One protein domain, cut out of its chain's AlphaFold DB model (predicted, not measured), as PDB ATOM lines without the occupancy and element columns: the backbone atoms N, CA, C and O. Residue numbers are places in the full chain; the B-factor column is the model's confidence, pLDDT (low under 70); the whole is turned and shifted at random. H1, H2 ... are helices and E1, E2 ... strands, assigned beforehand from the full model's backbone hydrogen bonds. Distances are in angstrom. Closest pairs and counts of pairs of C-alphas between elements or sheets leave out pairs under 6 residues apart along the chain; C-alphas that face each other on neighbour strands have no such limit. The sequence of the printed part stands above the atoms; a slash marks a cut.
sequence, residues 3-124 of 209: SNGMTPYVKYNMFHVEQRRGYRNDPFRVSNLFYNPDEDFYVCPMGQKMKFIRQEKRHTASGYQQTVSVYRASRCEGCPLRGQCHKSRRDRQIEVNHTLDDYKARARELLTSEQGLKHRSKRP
ATOM      1  N   SER A   3     -63.308  28.587  19.593       73.94
ATOM      2  CA  SER A   3     -64.546  29.350  19.361       73.94
ATOM      3  C   SER A   3     -65.455  28.775  18.271       73.94
ATOM      4  O   SER A   3     -66.641  29.065  18.247       73.94
ATOM      5  N   ASN A   4     -64.898  27.977  17.357       79.69
ATOM      6  CA  ASN A   4     -65.616  27.423  16.212       79.69
ATOM      7  C   ASN A   4     -65.926  25.929  16.431       79.69
ATOM      8  O   ASN A   4     -66.109  25.203  15.459       79.69
ATOM      9  N   GLY A   5     -65.875  25.444  17.681       82.31
ATOM     10  CA  GLY A   5     -66.147  24.045  18.032       82.31
ATOM     11  C   GLY A   5     -65.092  23.038  17.558       82.31
ATOM     12  O   GLY A   5     -65.353  21.841  17.535       82.31
ATOM     13  N   MET A   6     -63.901  23.495  17.151       82.12
ATOM     14  CA  MET A   6     -62.836  22.617  16.657       82.12
ATOM     15  C   MET A   6     -61.846  22.243  17.765       82.12
ATOM     16  O   MET A   6     -61.217  23.126  18.355       82.12
ATOM     17  N   THR A   7     -61.623  20.940  17.959       86.25
ATOM     18  CA  THR A   7     -60.610  20.401  18.884       86.25
ATOM     19  C   THR A   7     -59.292  20.105  18.148       86.25
ATOM     20  O   THR A   7     -59.254  19.235  17.273       86.25
ATOM     21  N   PRO A   8     -58.186  20.809  18.457       84.94
ATOM     22  CA  PRO A   8     -56.920  20.640  17.748       84.94
ATOM     23  C   PRO A   8     -56.123  19.407  18.200       84.94
ATOM     24  O   PRO A   8     -55.452  19.441  19.226       84.94
ATOM     25  N   TYR A   9     -56.071  18.370  17.358       88.56
ATOM     26  CA  TYR A   9     -55.124  17.242  17.493       88.56
ATOM     27  C   TYR A   9     -53.972  17.280  16.473       88.56
ATOM     28  O   TYR A   9     -53.297  16.279  16.214       88.56
ATOM     29  N   VAL A  10     -53.719  18.444  15.871       87.50
ATOM     30  CA  VAL A  10     -52.636  18.642  14.899       87.50
ATOM     31  C   VAL A  10     -51.443  19.303  15.582       87.50
ATOM     32  O   VAL A  10     -51.585  20.312  16.266       87.50
ATOM     33  N   LYS A  11     -50.246  18.741  15.375       90.44
ATOM     34  CA  LYS A  11     -48.989  19.317  15.872       90.44
ATOM     35  C   LYS A  11     -48.757  20.690  15.241       90.44
ATOM     36  O   LYS A  11     -48.775  20.804  14.016       90.44
ATOM     37  N   TYR A  12     -48.461  21.690  16.064       91.69
ATOM     38  CA  TYR A  12     -47.876  22.944  15.594       91.69
ATOM     39  C   TYR A  12     -46.368  22.781  15.362       91.69
ATOM     40  O   TYR A  12     -45.736  21.878  15.915       91.69
ATOM     41  N   ASN A  13     -45.784  23.665  14.551       91.06
ATOM     42  CA  ASN A  13     -44.418  23.530  14.027       91.06
ATOM     43  C   ASN A  13     -43.357  23.269  15.112       91.06
ATOM     44  O   ASN A  13     -42.502  22.402  14.949       91.06
ATOM     45  N   MET A  14     -43.434  23.988  16.232       92.56
ATOM     46  CA  MET A  14     -42.436  23.927  17.305       92.56
ATOM     47  C   MET A  14     -42.678  22.815  18.333       92.56
ATOM     48  O   MET A  14     -41.813  22.579  19.171       92.56
ATOM     49  N   PHE A  15     -43.784  22.068  18.237       93.06
ATOM     50  CA  PHE A  15     -44.212  21.099  19.254       93.06
ATOM     51  C   PHE A  15     -43.119  20.093  19.650       93.06
ATOM     52  O   PHE A  15     -42.927  19.815  20.830       93.06
ATOM     53  N   HIS A  16     -42.388  19.544  18.675       91.88
ATOM     54  CA  HIS A  16     -41.300  18.591  18.939       91.88
ATOM     55  C   HIS A  16     -40.000  19.268  19.371       91.88
ATOM     56  O   HIS A  16     -39.238  18.706  20.153       91.88
ATOM     57  N   VAL A  17     -39.723  20.461  18.843       93.06
ATOM     58  CA  VAL A  17     -38.492  21.206  19.140       93.06
ATOM     59  C   VAL A  17     -38.508  21.677  20.592       93.06
ATOM     60  O   VAL A  17     -37.519  21.494  21.294       93.06
ATOM     61  N   GLU A  18     -39.657  22.163  21.062       92.88
ATOM     62  CA  GLU A  18     -39.902  22.594  22.445       92.88
ATOM     63  C   GLU A  18     -39.745  21.470  23.483       92.88
ATOM     64  O   GLU A  18     -39.584  21.732  24.673       92.88
ATOM     65  N   GLN A  19     -39.786  20.202  23.063       90.75
ATOM     66  CA  GLN A  19     -39.595  19.054  23.957       90.75
ATOM     67  C   GLN A  19     -38.124  18.683  24.157       90.75
ATOM     68  O   GLN A  19     -37.792  17.978  25.108       90.75
ATOM     69  N   ARG A  20     -37.227  19.146  23.280       95.00
ATOM     70  CA  ARG A  20     -35.802  18.818  23.360       95.00
ATOM     71  C   ARG A  20     -35.176  19.491  24.581       95.00
ATOM     72  O   ARG A  20     -35.415  20.672  24.825       95.00
ATOM     73  N   ARG A  21     -34.297  18.771  25.289       93.25
ATOM     74  CA  ARG A  21     -33.599  19.264  26.495       93.25
ATOM     75  C   ARG A  21     -32.924  20.620  26.271       93.25
ATOM     76  O   ARG A  21     -33.106  21.525  27.073       93.25
ATOM     77  N   GLY A  22     -32.206  20.777  25.157       93.00
ATOM     78  CA  GLY A  22     -31.529  22.034  24.827       93.00
ATOM     79  C   GLY A  22     -32.479  23.214  24.610       93.00
ATOM     80  O   GLY A  22     -32.102  24.338  24.890       93.00
ATOM     81  N   TYR A  23     -33.716  22.980  24.161       93.81
ATOM     82  CA  TYR A  23     -34.710  24.047  24.032       93.81
ATOM     83  C   TYR A  23     -35.314  24.411  25.391       93.81
ATOM     84  O   TYR A  23     -35.456  25.588  25.702       93.81
ATOM     85  N   ARG A  24     -35.669  23.405  26.202       92.19
ATOM     86  CA  ARG A  24     -36.289  23.604  27.524       92.19
ATOM     87  C   ARG A  24     -35.359  24.268  28.530       92.19
ATOM     88  O   ARG A  24     -35.814  25.055  29.345       92.19
ATOM     89  N   ASN A  25     -34.072  23.952  28.455       92.94
ATOM     90  CA  ASN A  25     -33.087  24.410  29.430       92.94
ATOM     91  C   ASN A  25     -32.359  25.686  28.997       92.94
ATOM     92  O   ASN A  25     -31.465  26.129  29.705       92.94
ATOM     93  N   ASP A  26     -32.693  26.256  27.837       94.12
ATOM     94  CA  ASP A  26     -32.100  27.503  27.360       94.12
ATOM     95  C   ASP A  26     -32.730  28.690  28.112       94.12
ATOM     96  O   ASP A  26     -33.891  29.028  27.846       94.12
ATOM     97  N   PRO A  27     -32.008  29.335  29.046       92.62
ATOM     98  CA  PRO A  27     -32.583  30.385  29.880       92.62
ATOM     99  C   PRO A  27     -32.866  31.660  29.075       92.62
ATOM    100  O   PRO A  27     -33.648  32.508  29.494       92.62
ATOM    101  N   PHE A  28     -32.262  31.826  27.897       92.81
ATOM    102  CA  PHE A  28     -32.417  33.037  27.101       92.81
ATOM    103  C   PHE A  28     -33.666  33.009  26.217       92.81
ATOM    104  O   PHE A  28     -34.009  34.035  25.627       92.81
ATOM    105  N   ARG A  29     -34.405  31.900  26.146       94.00
ATOM    106  CA  ARG A  29     -35.664  31.836  25.392       94.00
ATOM    107  C   ARG A  29     -36.805  32.483  26.149       94.00
ATOM    108  O   ARG A  29     -37.028  32.197  27.315       94.00
ATOM    109  N   VAL A  30     -37.594  33.275  25.426       93.62
ATOM    110  CA  VAL A  30     -38.781  33.961  25.959       93.62
ATOM    111  C   VAL A  30     -39.769  32.980  26.597       93.62
ATOM    112  O   VAL A  30     -40.273  33.253  27.676       93.62
ATOM    113  N   SER A  31     -39.968  31.806  25.986       92.00
ATOM    114  CA  SER A  31     -40.859  30.756  26.503       92.00
ATOM    115  C   SER A  31     -40.432  30.163  27.848       92.00
ATOM    116  O   SER A  31     -41.241  29.502  28.487       92.00
ATOM    117  N   ASN A  32     -39.165  30.340  28.233       94.38
ATOM    118  CA  ASN A  32     -38.592  29.789  29.460       94.38
ATOM    119  C   ASN A  32     -38.386  30.876  30.529       94.38
ATOM    120  O   ASN A  32     -37.922  30.569  31.625       94.38
ATOM    121  N   LEU A  33     -38.694  32.141  30.218       95.06
ATOM    122  CA  LEU A  33     -38.663  33.220  31.198       95.06
ATOM    123  C   LEU A  33     -39.874  33.110  32.123       95.06
ATOM    124  O   LEU A  33     -40.973  32.769  31.688       95.06
ATOM    125  N   PHE A  34     -39.678  33.457  33.390       94.94
ATOM    126  CA  PHE A  34     -40.781  33.561  34.335       94.94
ATOM    127  C   PHE A  34     -41.627  34.797  34.016       94.94
ATOM    128  O   PHE A  34     -41.079  35.890  33.847       94.94
ATOM    129  N   TYR A  35     -42.942  34.609  33.945       95.19
ATOM    130  CA  TYR A  35     -43.934  35.664  33.767       95.19
ATOM    131  C   TYR A  35     -44.772  35.790  35.035       95.19
ATOM    132  O   TYR A  35     -45.315  34.790  35.504       95.19
ATOM    133  N   ASN A  36     -44.879  37.004  35.570       94.94
ATOM    134  CA  ASN A  36     -45.800  37.317  36.653       94.94
ATOM    135  C   ASN A  36     -47.071  37.958  36.058       94.94
ATOM    136  O   ASN A  36     -46.968  39.061  35.514       94.94
ATOM    137  N   PRO A  37     -48.242  37.297  36.153       91.50
ATOM    138  CA  PRO A  37     -49.496  37.830  35.628       91.50
ATOM    139  C   PRO A  37     -50.093  38.967  36.473       91.50
ATOM    140  O   PRO A  37     -50.839  39.770  35.923       91.50
ATOM    141  N   ASP A  38     -49.768  39.058  37.766       93.75
ATOM    142  CA  ASP A  38     -50.345  40.045  38.690       93.75
ATOM    143  C   ASP A  38     -49.737  41.440  38.485       93.75
ATOM    144  O   ASP A  38     -50.437  42.449  38.471       93.75
ATOM    145  N   GLU A  39     -48.417  41.500  38.295       93.19
ATOM    146  CA  GLU A  39     -47.664  42.750  38.100       93.19
ATOM    147  C   GLU A  39     -47.249  42.992  36.626       93.19
ATOM    148  O   GLU A  39     -46.533  43.955  36.345       93.19
ATOM    149  N   ASP A  40     -47.646  42.115  35.695       94.25
ATOM    150  CA  ASP A  40     -47.344  42.166  34.249       94.25
ATOM    151  C   ASP A  40     -45.853  42.418  33.923       94.25
ATOM    152  O   ASP A  40     -45.454  43.397  33.274       94.25
ATOM    153  N   PHE A  41     -44.984  41.516  34.389       95.44
ATOM    154  CA  PHE A  41     -43.555  41.566  34.072       95.44
ATOM    155  C   PHE A  41     -42.951  40.192  33.799       95.44
ATOM    156  O   PHE A  41     -43.378  39.165  34.325       95.44
ATOM    157  N   TYR A  42     -41.876  40.197  33.013       96.50
ATOM    158  CA  TYR A  42     -41.014  39.031  32.820       96.50
ATOM    159  C   TYR A  42     -39.736  39.153  33.640       96.50
ATOM    160  O   TYR A  42     -39.263  40.257  33.892       96.50
ATOM    161  N   VAL A  43     -39.126  38.035  34.020       95.50
ATOM    162  CA  VAL A  43     -37.821  38.028  34.696       95.50
ATOM    163  C   VAL A  43     -36.752  37.549  33.731       95.50
ATOM    164  O   VAL A  43     -36.875  36.481  33.132       95.50
ATOM    165  N   CYS A  44     -35.698  38.343  33.553       93.81
ATOM    166  CA  CYS A  44     -34.561  37.943  32.734       93.81
ATOM    167  C   CYS A  44     -33.704  36.885  33.462       93.81
ATOM    168  O   CYS A  44     -33.776  36.775  34.684       93.81
ATOM    169  N   PRO A  45     -32.811  36.161  32.764       92.31
ATOM    170  CA  PRO A  45     -31.951  35.151  33.396       92.31
ATOM    171  C   PRO A  45     -31.019  35.683  34.491       92.31
ATOM    172  O   PRO A  45     -30.597  34.927  35.354       92.31
ATOM    173  N   MET A  46     -30.704  36.982  34.460       92.25
ATOM    174  CA  MET A  46     -29.919  37.669  35.494       92.25
ATOM    175  C   MET A  46     -30.774  38.068  36.719       92.25
ATOM    176  O   MET A  46     -30.254  38.626  37.675       92.25
ATOM    177  N   GLY A  47     -32.092  37.833  36.691       91.50
ATOM    178  CA  GLY A  47     -33.027  38.159  37.775       91.50
ATOM    179  C   GLY A  47     -33.691  39.540  37.679       91.50
ATOM    180  O   GLY A  47     -34.484  39.907  38.541       91.50
ATOM    181  N   GLN A  48     -33.415  40.326  36.635       92.88
ATOM    182  CA  GLN A  48     -34.009  41.655  36.468       92.88
ATOM    183  C   GLN A  48     -35.442  41.591  35.914       92.88
ATOM    184  O   GLN A  48     -35.707  40.876  34.945       92.88
ATOM    185  N   LYS A  49     -36.340  42.427  36.459       95.19
ATOM    186  CA  LYS A  49     -37.697  42.633  35.927       95.19
ATOM    187  C   LYS A  49     -37.669  43.353  34.568       95.19
ATOM    188  O   LYS A  49     -37.069  44.419  34.419       95.19
ATOM    189  N   MET A  50     -38.366  42.788  33.592       95.81
ATOM    190  CA  MET A  50     -38.645  43.350  32.277       95.81
ATOM    191  C   MET A  50     -40.064  43.907  32.278       95.81
ATOM    192  O   MET A  50     -41.028  43.149  32.379       95.81
ATOM    193  N   LYS A  51     -40.186  45.228  32.172       96.06
ATOM    194  CA  LYS A  51     -41.472  45.923  32.284       96.06
ATOM    195  C   LYS A  51     -42.195  45.947  30.947       96.06
ATOM    196  O   LYS A  51     -41.545  46.062  29.901       96.06
ATOM    197  N   PHE A  52     -43.520  45.886  30.996       96.44
ATOM    198  CA  PHE A  52     -44.367  46.176  29.850       96.44
ATOM    199  C   PHE A  52     -44.108  47.605  29.348       96.44
ATOM    200  O   PHE A  52     -43.979  48.541  30.135       96.44
ATOM    201  N   ILE A  53     -43.989  47.767  28.029       95.69
ATOM    202  CA  ILE A  53     -43.820  49.079  27.389       95.69
ATOM    203  C   ILE A  53     -45.068  49.460  26.610       95.69
ATOM    204  O   ILE A  53     -45.546  50.585  26.709       95.69
ATOM    205  N   ARG A  54     -45.498  48.564  25.718       95.00
ATOM    206  CA  ARG A  54     -46.553  48.843  24.750       95.00
ATOM    207  C   ARG A  54     -47.118  47.560  24.173       95.00
ATOM    208  O   ARG A  54     -46.473  46.512  24.192       95.00
ATOM    209  N   GLN A  55     -48.282  47.707  23.565       96.25
ATOM    210  CA  GLN A  55     -48.956  46.666  22.814       96.25
ATOM    211  C   GLN A  55     -49.112  47.104  21.358       96.25
ATOM    212  O   GLN A  55     -49.497  48.236  21.074       96.25
ATOM    213  N   GLU A  56     -48.814  46.202  20.433       95.62
ATOM    214  CA  GLU A  56     -48.906  46.430  18.994       95.62
ATOM    215  C   GLU A  56     -49.923  45.472  18.377       95.62
ATOM    216  O   GLU A  56     -49.983  44.291  18.725       95.62
ATOM    217  N   LYS A  57     -50.710  45.971  17.422       94.75
ATOM    218  CA  LYS A  57     -51.545  45.129  16.562       94.75
ATOM    219  C   LYS A  57     -50.759  44.815  15.294       94.75
ATOM    220  O   LYS A  57     -50.258  45.723  14.637       94.75
ATOM    221  N   ARG A  58     -50.646  43.535  14.949       92.62
ATOM    222  CA  ARG A  58     -49.962  43.059  13.740       92.62
ATOM    223  C   ARG A  58     -50.904  42.200  12.917       92.62
ATOM    224  O   ARG A  58     -51.658  41.408  13.470       92.62
ATOM    225  N   HIS A  59     -50.839  42.329  11.598       92.00
ATOM    226  CA  HIS A  59     -51.569  41.451  10.691       92.00
ATOM    227  C   HIS A  59     -50.625  40.388  10.142       92.00
ATOM    228  O   HIS A  59     -49.516  40.675   9.697       92.00
ATOM    229  N   THR A  60     -51.067  39.140  10.198       88.00
ATOM    230  CA  THR A  60     -50.397  38.029   9.515       88.00
ATOM    231  C   THR A  60     -50.607  38.128   8.003       88.00
ATOM    232  O   THR A  60     -51.535  38.790   7.542       88.00
ATOM    233  N   ALA A  61     -49.800  37.409   7.216       87.31
ATOM    234  CA  ALA A  61     -49.967  37.339   5.759       87.31
ATOM    235  C   ALA A  61     -51.362  36.836   5.330       87.31
ATOM    236  O   ALA A  61     -51.841  37.174   4.254       87.31
ATOM    237  N   SER A  62     -52.036  36.059   6.185       86.31
ATOM    238  CA  SER A  62     -53.416  35.599   5.994       86.31
ATOM    239  C   SER A  62     -54.485  36.622   6.413       86.31
ATOM    240  O   SER A  62     -55.660  36.279   6.460       86.31
ATOM    241  N   GLY A  63     -54.100  37.847   6.786       89.62
ATOM    242  CA  GLY A  63     -55.005  38.917   7.223       89.62
ATOM    243  C   GLY A  63     -55.456  38.836   8.686       89.62
ATOM    244  O   GLY A  63     -56.119  39.748   9.173       89.62
ATOM    245  N   TYR A  64     -55.075  37.790   9.427       87.62
ATOM    246  CA  TYR A  64     -55.468  37.627  10.829       87.62
ATOM    247  C   TYR A  64     -54.739  38.635  11.722       87.62
ATOM    248  O   TYR A  64     -53.504  38.693  11.699       87.62
ATOM    249  N   GLN A  65     -55.508  39.401  12.499       92.00
ATOM    250  CA  GLN A  65     -55.002  40.394  13.441       92.00
ATOM    251  C   GLN A  65     -54.547  39.719  14.739       92.00
ATOM    252  O   GLN A  65     -55.283  38.954  15.357       92.00
ATOM    253  N   GLN A  66     -53.333  40.039  15.164       92.81
ATOM    254  CA  GLN A  66     -52.695  39.548  16.374       92.81
ATOM    255  C   GLN A  66     -52.283  40.712  17.259       92.81
ATOM    256  O   GLN A  66     -51.857  41.761  16.779       92.81
ATOM    257  N   THR A  67     -52.376  40.493  18.562       94.62
ATOM    258  CA  THR A  67     -51.926  41.433  19.578       94.62
ATOM    259  C   THR A  67     -50.584  40.963  20.123       94.62
ATOM    260  O   THR A  67     -50.461  39.815  20.551       94.62
ATOM    261  N   VAL A  68     -49.580  41.835  20.091       96.19
ATOM    262  CA  VAL A  68     -48.225  41.553  20.575       96.19
ATOM    263  C   VAL A  68     -47.876  42.541  21.680       96.19
ATOM    264  O   VAL A  68     -47.868  43.750  21.456       96.19
ATOM    265  N   SER A  69     -47.567  42.020  22.861       96.38
ATOM    266  CA  SER A  69     -47.106  42.788  24.013       96.38
ATOM    267  C   SER A  69     -45.583  42.856  24.019       96.38
ATOM    268  O   SER A  69     -44.897  41.856  23.796       96.38
ATOM    269  N   VAL A  70     -45.043  44.048  24.253       96.69
ATOM    270  CA  VAL A  70     -43.606  44.322  24.210       96.69
ATOM    271  C   VAL A  70     -43.099  44.634  25.611       96.69
ATOM    272  O   VAL A  70     -43.543  45.602  26.227       96.69
ATOM    273  N   TYR A  71     -42.104  43.872  26.065       96.56
ATOM    274  CA  TYR A  71     -41.457  44.048  27.367       96.56
ATOM    275  C   TYR A  71     -39.974  44.362  27.197       96.56
ATOM    276  O   TYR A  71     -39.334  43.881  26.257       96.56
ATOM    277  N   ARG A  72     -39.394  45.147  28.109       95.88
ATOM    278  CA  ARG A  72     -37.974  45.529  28.047       95.88
ATOM    279  C   ARG A  72     -37.311  45.533  29.419       95.88
ATOM    280  O   ARG A  72     -37.904  45.951  30.410       95.88
ATOM    281  N   ALA A  73     -36.067  45.065  29.447       95.19
ATOM    282  CA  ALA A  73     -35.173  45.174  30.596       95.19
ATOM    283  C   ALA A  73     -34.586  46.591  30.693       95.19
ATOM    284  O   ALA A  73     -34.458  47.271  29.689       95.19
ATOM    285  N   SER A  74     -34.204  47.059  31.874       88.69
ATOM    286  CA  SER A  74     -33.783  48.458  32.070       88.69
ATOM    287  C   SER A  74     -32.281  48.677  32.292       88.69
ATOM    288  O   SER A  74     -31.857  49.822  32.355       88.69
ATOM    289  N   ARG A  75     -31.482  47.620  32.501       88.31
ATOM    290  CA  ARG A  75     -30.061  47.715  32.896       88.31
ATOM    291  C   ARG A  75     -29.244  46.564  32.300       88.31
ATOM    292  O   ARG A  75     -28.689  45.744  33.025       88.31
ATOM    293  N   CYS A  76     -29.208  46.462  30.973       90.56
ATOM    294  CA  CYS A  76     -28.415  45.429  30.291       90.56
ATOM    295  C   CYS A  76     -26.947  45.836  30.077       90.56
ATOM    296  O   CYS A  76     -26.128  44.989  29.704       90.56
ATOM    297  N   GLU A  77     -26.606  47.108  30.279       87.88
ATOM    298  CA  GLU A  77     -25.231  47.605  30.188       87.88
ATOM    299  C   GLU A  77     -24.347  46.946  31.255       87.88
ATOM    300  O   GLU A  77     -24.720  46.854  32.420       87.88
ATOM    301  N   GLY A  78     -23.193  46.412  30.841       86.25
ATOM    302  CA  GLY A  78     -22.275  45.691  31.734       86.25
ATOM    303  C   GLY A  78     -22.746  44.303  32.196       86.25
ATOM    304  O   GLY A  78     -22.056  43.669  32.988       86.25
ATOM    305  N   CYS A  79     -23.882  43.791  31.709       90.19
ATOM    306  CA  CYS A  79     -24.375  42.473  32.116       90.19
ATOM    307  C   CYS A  79     -23.438  41.339  31.639       90.19
ATOM    308  O   CYS A  79     -23.192  41.229  30.430       90.19
ATOM    309  N   PRO A  80     -22.978  40.434  32.528       90.88
ATOM    310  CA  PRO A  80     -22.054  39.352  32.164       90.88
ATOM    311  C   PRO A  80     -22.678  38.351  31.181       90.88
ATOM    312  O   PRO A  80     -21.982  37.725  30.385       90.88
ATOM    313  N   LEU A  81     -24.009  38.235  31.179       91.19
ATOM    314  CA  LEU A  81     -24.747  37.325  30.302       91.19
ATOM    315  C   LEU A  81     -25.077  37.932  28.928       91.19
ATOM    316  O   LEU A  81     -25.694  37.264  28.096       91.19
ATOM    317  N   ARG A  82     -24.687  39.188  28.655       88.00
ATOM    318  CA  ARG A  82     -25.085  39.924  27.441       88.00
ATOM    319  C   ARG A  82     -24.767  39.167  26.150       88.00
ATOM    320  O   ARG A  82     -25.630  39.099  25.278       88.00
ATOM    321  N   GLY A  83     -23.581  38.558  26.056       88.50
ATOM    322  CA  GLY A  83     -23.119  37.861  24.847       88.50
ATOM    323  C   GLY A  83     -24.037  36.722  24.384       88.50
ATOM    324  O   GLY A  83     -24.176  36.504  23.183       88.50
ATOM    325  N   GLN A  84     -24.706  36.040  25.319       89.81
ATOM    326  CA  GLN A  84     -25.652  34.954  25.024       89.81
ATOM    327  C   GLN A  84     -27.120  35.425  25.033       89.81
ATOM    328  O   GLN A  84     -27.989  34.769  24.468       89.81
ATOM    329  N   CYS A  85     -27.404  36.576  25.649       91.06
ATOM    330  CA  CYS A  85     -28.757  37.040  25.945       91.06
ATOM    331  C   CYS A  85     -29.447  37.750  24.772       91.06
ATOM    332  O   CYS A  85     -30.583  37.419  24.432       91.06
ATOM    333  N   HIS A  86     -28.796  38.744  24.160       90.50
ATOM    334  CA  HIS A  86     -29.338  39.482  23.012       90.50
ATOM    335  C   HIS A  86     -28.228  40.201  22.233       90.50
ATOM    336  O   HIS A  86     -27.172  40.513  22.774       90.50
ATOM    337  N   LYS A  87     -28.484  40.509  20.956       89.44
ATOM    338  CA  LYS A  87     -27.524  41.196  20.067       89.44
ATOM    339  C   LYS A  87     -27.798  42.695  19.880       89.44
ATOM    340  O   LYS A  87     -27.069  43.365  19.155       89.44
ATOM    341  N   SER A  88     -28.866  43.235  20.474       88.38
ATOM    342  CA  SER A  88     -29.225  44.650  20.301       88.38
ATOM    343  C   SER A  88     -28.230  45.595  20.982       88.38
ATOM    344  O   SER A  88     -27.651  45.283  22.023       88.38
ATOM    345  N   ARG A  89     -28.072  46.792  20.399       86.62
ATOM    346  CA  ARG A  89     -27.311  47.898  21.005       86.62
ATOM    347  C   ARG A  89     -27.965  48.430  22.283       86.62
ATOM    348  O   ARG A  89     -27.256  48.805  23.201       86.62
ATOM    349  N   ARG A  90     -29.299  48.445  22.315       89.69
ATOM    350  CA  ARG A  90     -30.120  48.819  23.477       89.69
ATOM    351  C   ARG A  90     -30.407  47.602  24.353       89.69
ATOM    352  O   ARG A  90     -30.126  46.474  23.937       89.69
ATOM    353  N   ASP A  91     -31.043  47.836  25.497       92.88
ATOM    354  CA  ASP A  91     -31.532  46.785  26.385       92.88
ATOM    355  C   ASP A  91     -32.352  45.709  25.671       92.88
ATOM    356  O   ASP A  91     -33.013  45.952  24.654       92.88
ATOM    357  N   ARG A  92     -32.341  44.508  26.253       93.62
ATOM    358  CA  ARG A  92     -33.140  43.387  25.780       93.62
ATOM    359  C   ARG A  92     -34.618  43.762  25.738       93.62
ATOM    360  O   ARG A  92     -35.213  44.112  26.758       93.62
ATOM    361  N   GLN A  93     -35.215  43.584  24.568       94.75
ATOM    362  CA  GLN A  93     -36.652  43.670  24.351       94.75
ATOM    363  C   GLN A  93     -37.172  42.294  23.935       94.75
ATOM    364  O   GLN A  93     -36.527  41.601  23.146       94.75
ATOM    365  N   ILE A  94     -38.320  41.898  24.474       95.50
ATOM    366  CA  ILE A  94     -39.039  40.685  24.081       95.50
ATOM    367  C   ILE A  94     -40.428  41.062  23.585       95.50
ATOM    368  O   ILE A  94     -41.021  42.047  24.023       95.50
ATOM    369  N   GLU A  95     -40.923  40.261  22.656       95.50
ATOM    370  CA  GLU A  95     -42.253  40.386  22.086       95.50
ATOM    371  C   GLU A  95     -42.996  39.092  22.380       95.50
ATOM    372  O   GLU A  95     -42.505  38.007  22.058       95.50
ATOM    373  N   VAL A  96     -44.156  39.208  23.017       95.50
ATOM    374  CA  VAL A  96     -44.958  38.067  23.446       95.50
ATOM    375  C   VAL A  96     -46.362  38.209  22.898       95.50
ATOM    376  O   VAL A  96     -46.963  39.281  22.942       95.50
ATOM    377  N   ASN A  97     -46.896  37.109  22.377       94.94
ATOM    378  CA  ASN A  97     -48.300  37.017  22.019       94.94
ATOM    379  C   ASN A  97     -48.976  36.026  22.969       94.94
ATOM    380  O   ASN A  97     -49.005  34.825  22.698       94.94
ATOM    381  N   HIS A  98     -49.544  36.562  24.048       92.06
ATOM    382  CA  HIS A  98     -50.220  35.790  25.094       92.06
ATOM    383  C   HIS A  98     -51.320  34.887  24.525       92.06
ATOM    384  O   HIS A  98     -51.350  33.695  24.804       92.06
ATOM    385  N   THR A  99     -52.142  35.405  23.601       91.56
ATOM    386  CA  THR A  99     -53.225  34.615  22.982       91.56
ATOM    387  C   THR A  99     -52.709  33.409  22.195       91.56
ATOM    388  O   THR A  99     -53.313  32.336  22.205       91.56
ATOM    389  N   LEU A 100     -51.579  33.565  21.502       91.19
ATOM    390  CA  LEU A 100     -50.965  32.478  20.751       91.19
ATOM    391  C   LEU A 100     -50.350  31.438  21.690       91.19
ATOM    392  O   LEU A 100     -50.432  30.240  21.408       91.19
ATOM    393  N   ASP A 101     -49.724  31.884  22.773       92.44
ATOM    394  CA  ASP A 101     -49.100  30.994  23.743       92.44
ATOM    395  C   ASP A 101     -50.152  30.195  24.528       92.44
ATOM    396  O   ASP A 101     -49.987  28.980  24.668       92.44
ATOM    397  N   ASP A 102     -51.300  30.795  24.855       91.19
ATOM    398  CA  ASP A 102     -52.474  30.091  25.389       91.19
ATOM    399  C   ASP A 102     -52.970  28.998  24.435       91.19
ATOM    400  O   ASP A 102     -53.225  27.856  24.834       91.19
ATOM    401  N   TYR A 103     -53.082  29.307  23.138       91.12
ATOM    402  CA  TYR A 103     -53.485  28.313  22.143       91.12
ATOM    403  C   TYR A 103     -52.480  27.166  22.025       91.12
ATOM    404  O   TYR A 103     -52.892  26.007  21.906       91.12
ATOM    405  N   LYS A 104     -51.174  27.453  22.077       92.25
ATOM    406  CA  LYS A 104     -50.138  26.411  22.081       92.25
ATOM    407  C   LYS A 104     -50.191  25.563  23.348       92.25
ATOM    408  O   LYS A 104     -49.979  24.355  23.240       92.25
ATOM    409  N   ALA A 105     -50.458  26.161  24.510       91.69
ATOM    410  CA  ALA A 105     -50.579  25.454  25.782       91.69
ATOM    411  C   ALA A 105     -51.735  24.446  25.735       91.69
ATOM    412  O   ALA A 105     -51.498  23.243  25.858       91.69
ATOM    413  N   ARG A 106     -52.942  24.902  25.373       92.06
ATOM    414  CA  ARG A 106     -54.122  24.033  25.205       92.06
ATOM    415  C   ARG A 106     -53.896  22.941  24.160       92.06
ATOM    416  O   ARG A 106     -54.232  21.778  24.369       92.06
ATOM    417  N   ALA A 107     -53.290  23.283  23.021       92.62
ATOM    418  CA  ALA A 107     -52.957  22.291  21.999       92.62
ATOM    419  C   ALA A 107     -51.945  21.253  22.514       92.62
ATOM    420  O   ALA A 107     -52.038  20.079  22.165       92.62
ATOM    421  N   ARG A 108     -50.978  21.655  23.348       92.62
ATOM    422  CA  ARG A 108     -49.985  20.748  23.940       92.62
ATOM    423  C   ARG A 108     -50.633  19.767  24.911       92.62
ATOM    424  O   ARG A 108     -50.314  18.582  24.846       92.62
ATOM    425  N   GLU A 109     -51.548  20.239  25.752       93.44
ATOM    426  CA  GLU A 109     -52.344  19.398  26.655       93.44
ATOM    427  C   GLU A 109     -53.135  18.353  25.861       93.44
ATOM    428  O   GLU A 109     -52.981  17.151  26.081       93.44
ATOM    429  N   LEU A 110     -53.871  18.785  24.834       93.69
ATOM    430  CA  LEU A 110     -54.628  17.883  23.962       93.69
ATOM    431  C   LEU A 110     -53.733  16.866  23.245       93.69
ATOM    432  O   LEU A 110     -54.064  15.685  23.192       93.69
ATOM    433  N   LEU A 111     -52.577  17.283  22.728       93.06
ATOM    434  CA  LEU A 111     -51.627  16.401  22.035       93.06
ATOM    435  C   LEU A 111     -50.906  15.405  22.958       93.06
ATOM    436  O   LEU A 111     -50.302  14.452  22.447       93.06
ATOM    437  N   THR A 112     -50.926  15.653  24.269       92.75
ATOM    438  CA  THR A 112     -50.306  14.806  25.303       92.75
ATOM    439  C   THR A 112     -51.339  13.949  26.038       92.75
ATOM    440  O   THR A 112     -50.970  12.955  26.654       92.75
ATOM    441  N   SER A 113     -52.630  14.273  25.916       94.94
ATOM    442  CA  SER A 113     -53.732  13.421  26.370       94.94
ATOM    443  C   SER A 113     -53.707  12.034  25.713       94.94
ATOM    444  O   SER A 113     -53.166  11.859  24.616       94.94
ATOM    445  N   GLU A 114     -54.363  11.055  26.335       94.75
ATOM    446  CA  GLU A 114     -54.485   9.691  25.804       94.75
ATOM    447  C   GLU A 114     -55.054   9.672  24.373       94.75
ATOM    448  O   GLU A 114     -54.497   9.035  23.474       94.75
ATOM    449  N   GLN A 115     -56.115  10.447  24.123       92.50
ATOM    450  CA  GLN A 115     -56.699  10.586  22.787       92.50
ATOM    451  C   GLN A 115     -55.699  11.196  21.798       92.50
ATOM    452  O   GLN A 115     -55.549  10.700  20.678       92.50
ATOM    453  N   GLY A 116     -54.964  12.230  22.213       92.75
ATOM    454  CA  GLY A 116     -53.922  12.849  21.396       92.75
ATOM    455  C   GLY A 116     -52.806  11.876  21.029       92.75
ATOM    456  O   GLY A 116     -52.393  11.817  19.867       92.75
ATOM    457  N   LEU A 117     -52.355  11.058  21.980       93.38
ATOM    458  CA  LEU A 117     -51.361  10.010  21.750       93.38
ATOM    459  C   LEU A 117     -51.886   8.936  20.790       93.38
ATOM    460  O   LEU A 117     -51.184   8.576  19.840       93.38
ATOM    461  N   LYS A 118     -53.138   8.494  20.958       93.25
ATOM    462  CA  LYS A 118     -53.801   7.538  20.058       93.25
ATOM    463  C   LYS A 118     -53.888   8.074  18.629       93.25
ATOM    464  O   LYS A 118     -53.469   7.393  17.692       93.25
ATOM    465  N   HIS A 119     -54.361   9.307  18.444       91.25
ATOM    466  CA  HIS A 119     -54.423   9.946  17.126       91.25
ATOM    467  C   HIS A 119     -53.034  10.103  16.499       91.25
ATOM    468  O   HIS A 119     -52.848   9.843  15.308       91.25
ATOM    469  N   ARG A 120     -52.028  10.475  17.297       89.94
ATOM    470  CA  ARG A 120     -50.643  10.598  16.827       89.94
ATOM    471  C   ARG A 120     -50.032   9.263  16.413       89.94
ATOM    472  O   ARG A 120     -49.300   9.251  15.431       89.94
ATOM    473  N   SER A 121     -50.314   8.188  17.143       89.62
ATOM    474  CA  SER A 121     -49.829   6.836  16.839       89.62
ATOM    475  C   SER A 121     -50.451   6.280  15.553       89.62
ATOM    476  O   SER A 121     -49.778   5.639  14.752       89.62
ATOM    477  N   LYS A 122     -51.721   6.607  15.289       91.00
ATOM    478  CA  LYS A 122     -52.430   6.189  14.069       91.00
ATOM    479  C   LYS A 122     -52.017   6.949  12.810       91.00
ATOM    480  O   LYS A 122     -52.121   6.411  11.712       91.00
ATOM    481  N   ARG A 123     -51.533   8.187  12.940       88.38
ATOM    482  CA  ARG A 123     -51.219   9.064  11.800       88.38
ATOM    483  C   ARG A 123     -50.184   8.481  10.805       88.38
ATOM    484  O   ARG A 123     -50.435   8.572   9.603       88.38
ATOM    485  N   PRO A 124     -49.078   7.849  11.238       87.50
ATOM    486  CA  PRO A 124     -48.169   7.152  10.325       87.50
ATOM    487  C   PRO A 124     -48.848   6.038   9.516       87.50
ATOM    488  O   PRO A 124     -48.531   5.828   8.348       87.50
TER     489      PRO A 124
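Overview. This is residues 3 to 124 of the 209 residues of the protein "Tnp_DDE_dom domain-containing protein" of Bacteroidales bacterium (UniProt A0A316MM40). A curled sheet of five antiparallel strands, E1 to E5, lies toward one end of the domain, and its longest part is the E3 and E4 hairpin. From E5 the chain turns straight into H3, a long helical arm leading away from the sheet to a corner with the shorter H4 at the far end, while residues 3 to 20, with no named element, pass H3 on the way to little H1. The 122 printed residues run H1 E1 E2 E3 E4 H2 E5 H3 H4, and the sheet's order is E1 E2 E3 E4 E5. The class is mixed, helices and strands; the whole is loose, with a radius of gyration of the C-alphas of 17.2 A, and elongated, spanning 53 by 33 by 30 A.

Arrangement. Start in the strongly twisted sheet, where E3, residues 49 to 59, and E4, residues 65 to 72, form an antiparallel hairpin, with N 56 and O 68 2.8 A apart. E3 bends by 57 degrees at residue 53; its pairing is staggered, residues 49 to 51 with E2, residues 41 to 43, and 51 to 59 with E4. Look for N 50 and O 42 of E3 and E2 at 2.7 A. Edge strand E1, residues 34 to 36, forms a hairpin with E2, with N 36 and O 41 2.9 A apart. E1 to E4 make a meander, each strand the antiparallel neighbour of the one before. The other edge strand, E5, residues 93 to 96, is antiparallel to E4, with N 69 and O 96 2.8 A apart. H3, residues 98 to 112, only grazes the sheet with residues 98 to 100; its closest C-alpha pair with E4 is His 98 and Val 68, 7.6 A. H3 and H4, residues 114 to 122, only just touch, and only at the corner, with 3 pairs of C-alphas within 8 A; the closest are Leu 110 and Gly 116, 5.7 A, and their lines are about perpendicular at 74 degrees. H1, residues 21 to 24, and H2, residues 82 to 85, are not on the sheet and are apart from each other. In H3 and H4 every O i to N i+4 pair is within hydrogen-bond range; H1 and H2 are too short for such a pair.

Along the chain. Find C-alpha 49 at (-37.697, 42.633, 35.927); from there E3 runs 28.8 A. E4 is 23.0 A long and E5 10.1 A. H3 begins at C-alpha 98, (-50.220, 35.790, 25.094), and runs 21.0 A; H4, 12.4 A long, ends at C-alpha 122, (-52.430, 6.189, 14.069).

Size, cuts and confidence. The two C-alphas farthest apart, those of Gly 78 and Lys 122, are 52.7 A apart. The printed part has no cut, and no link between named elements is long. The mean pLDDT of the printed part is 91.9, and no printed residue is under 70.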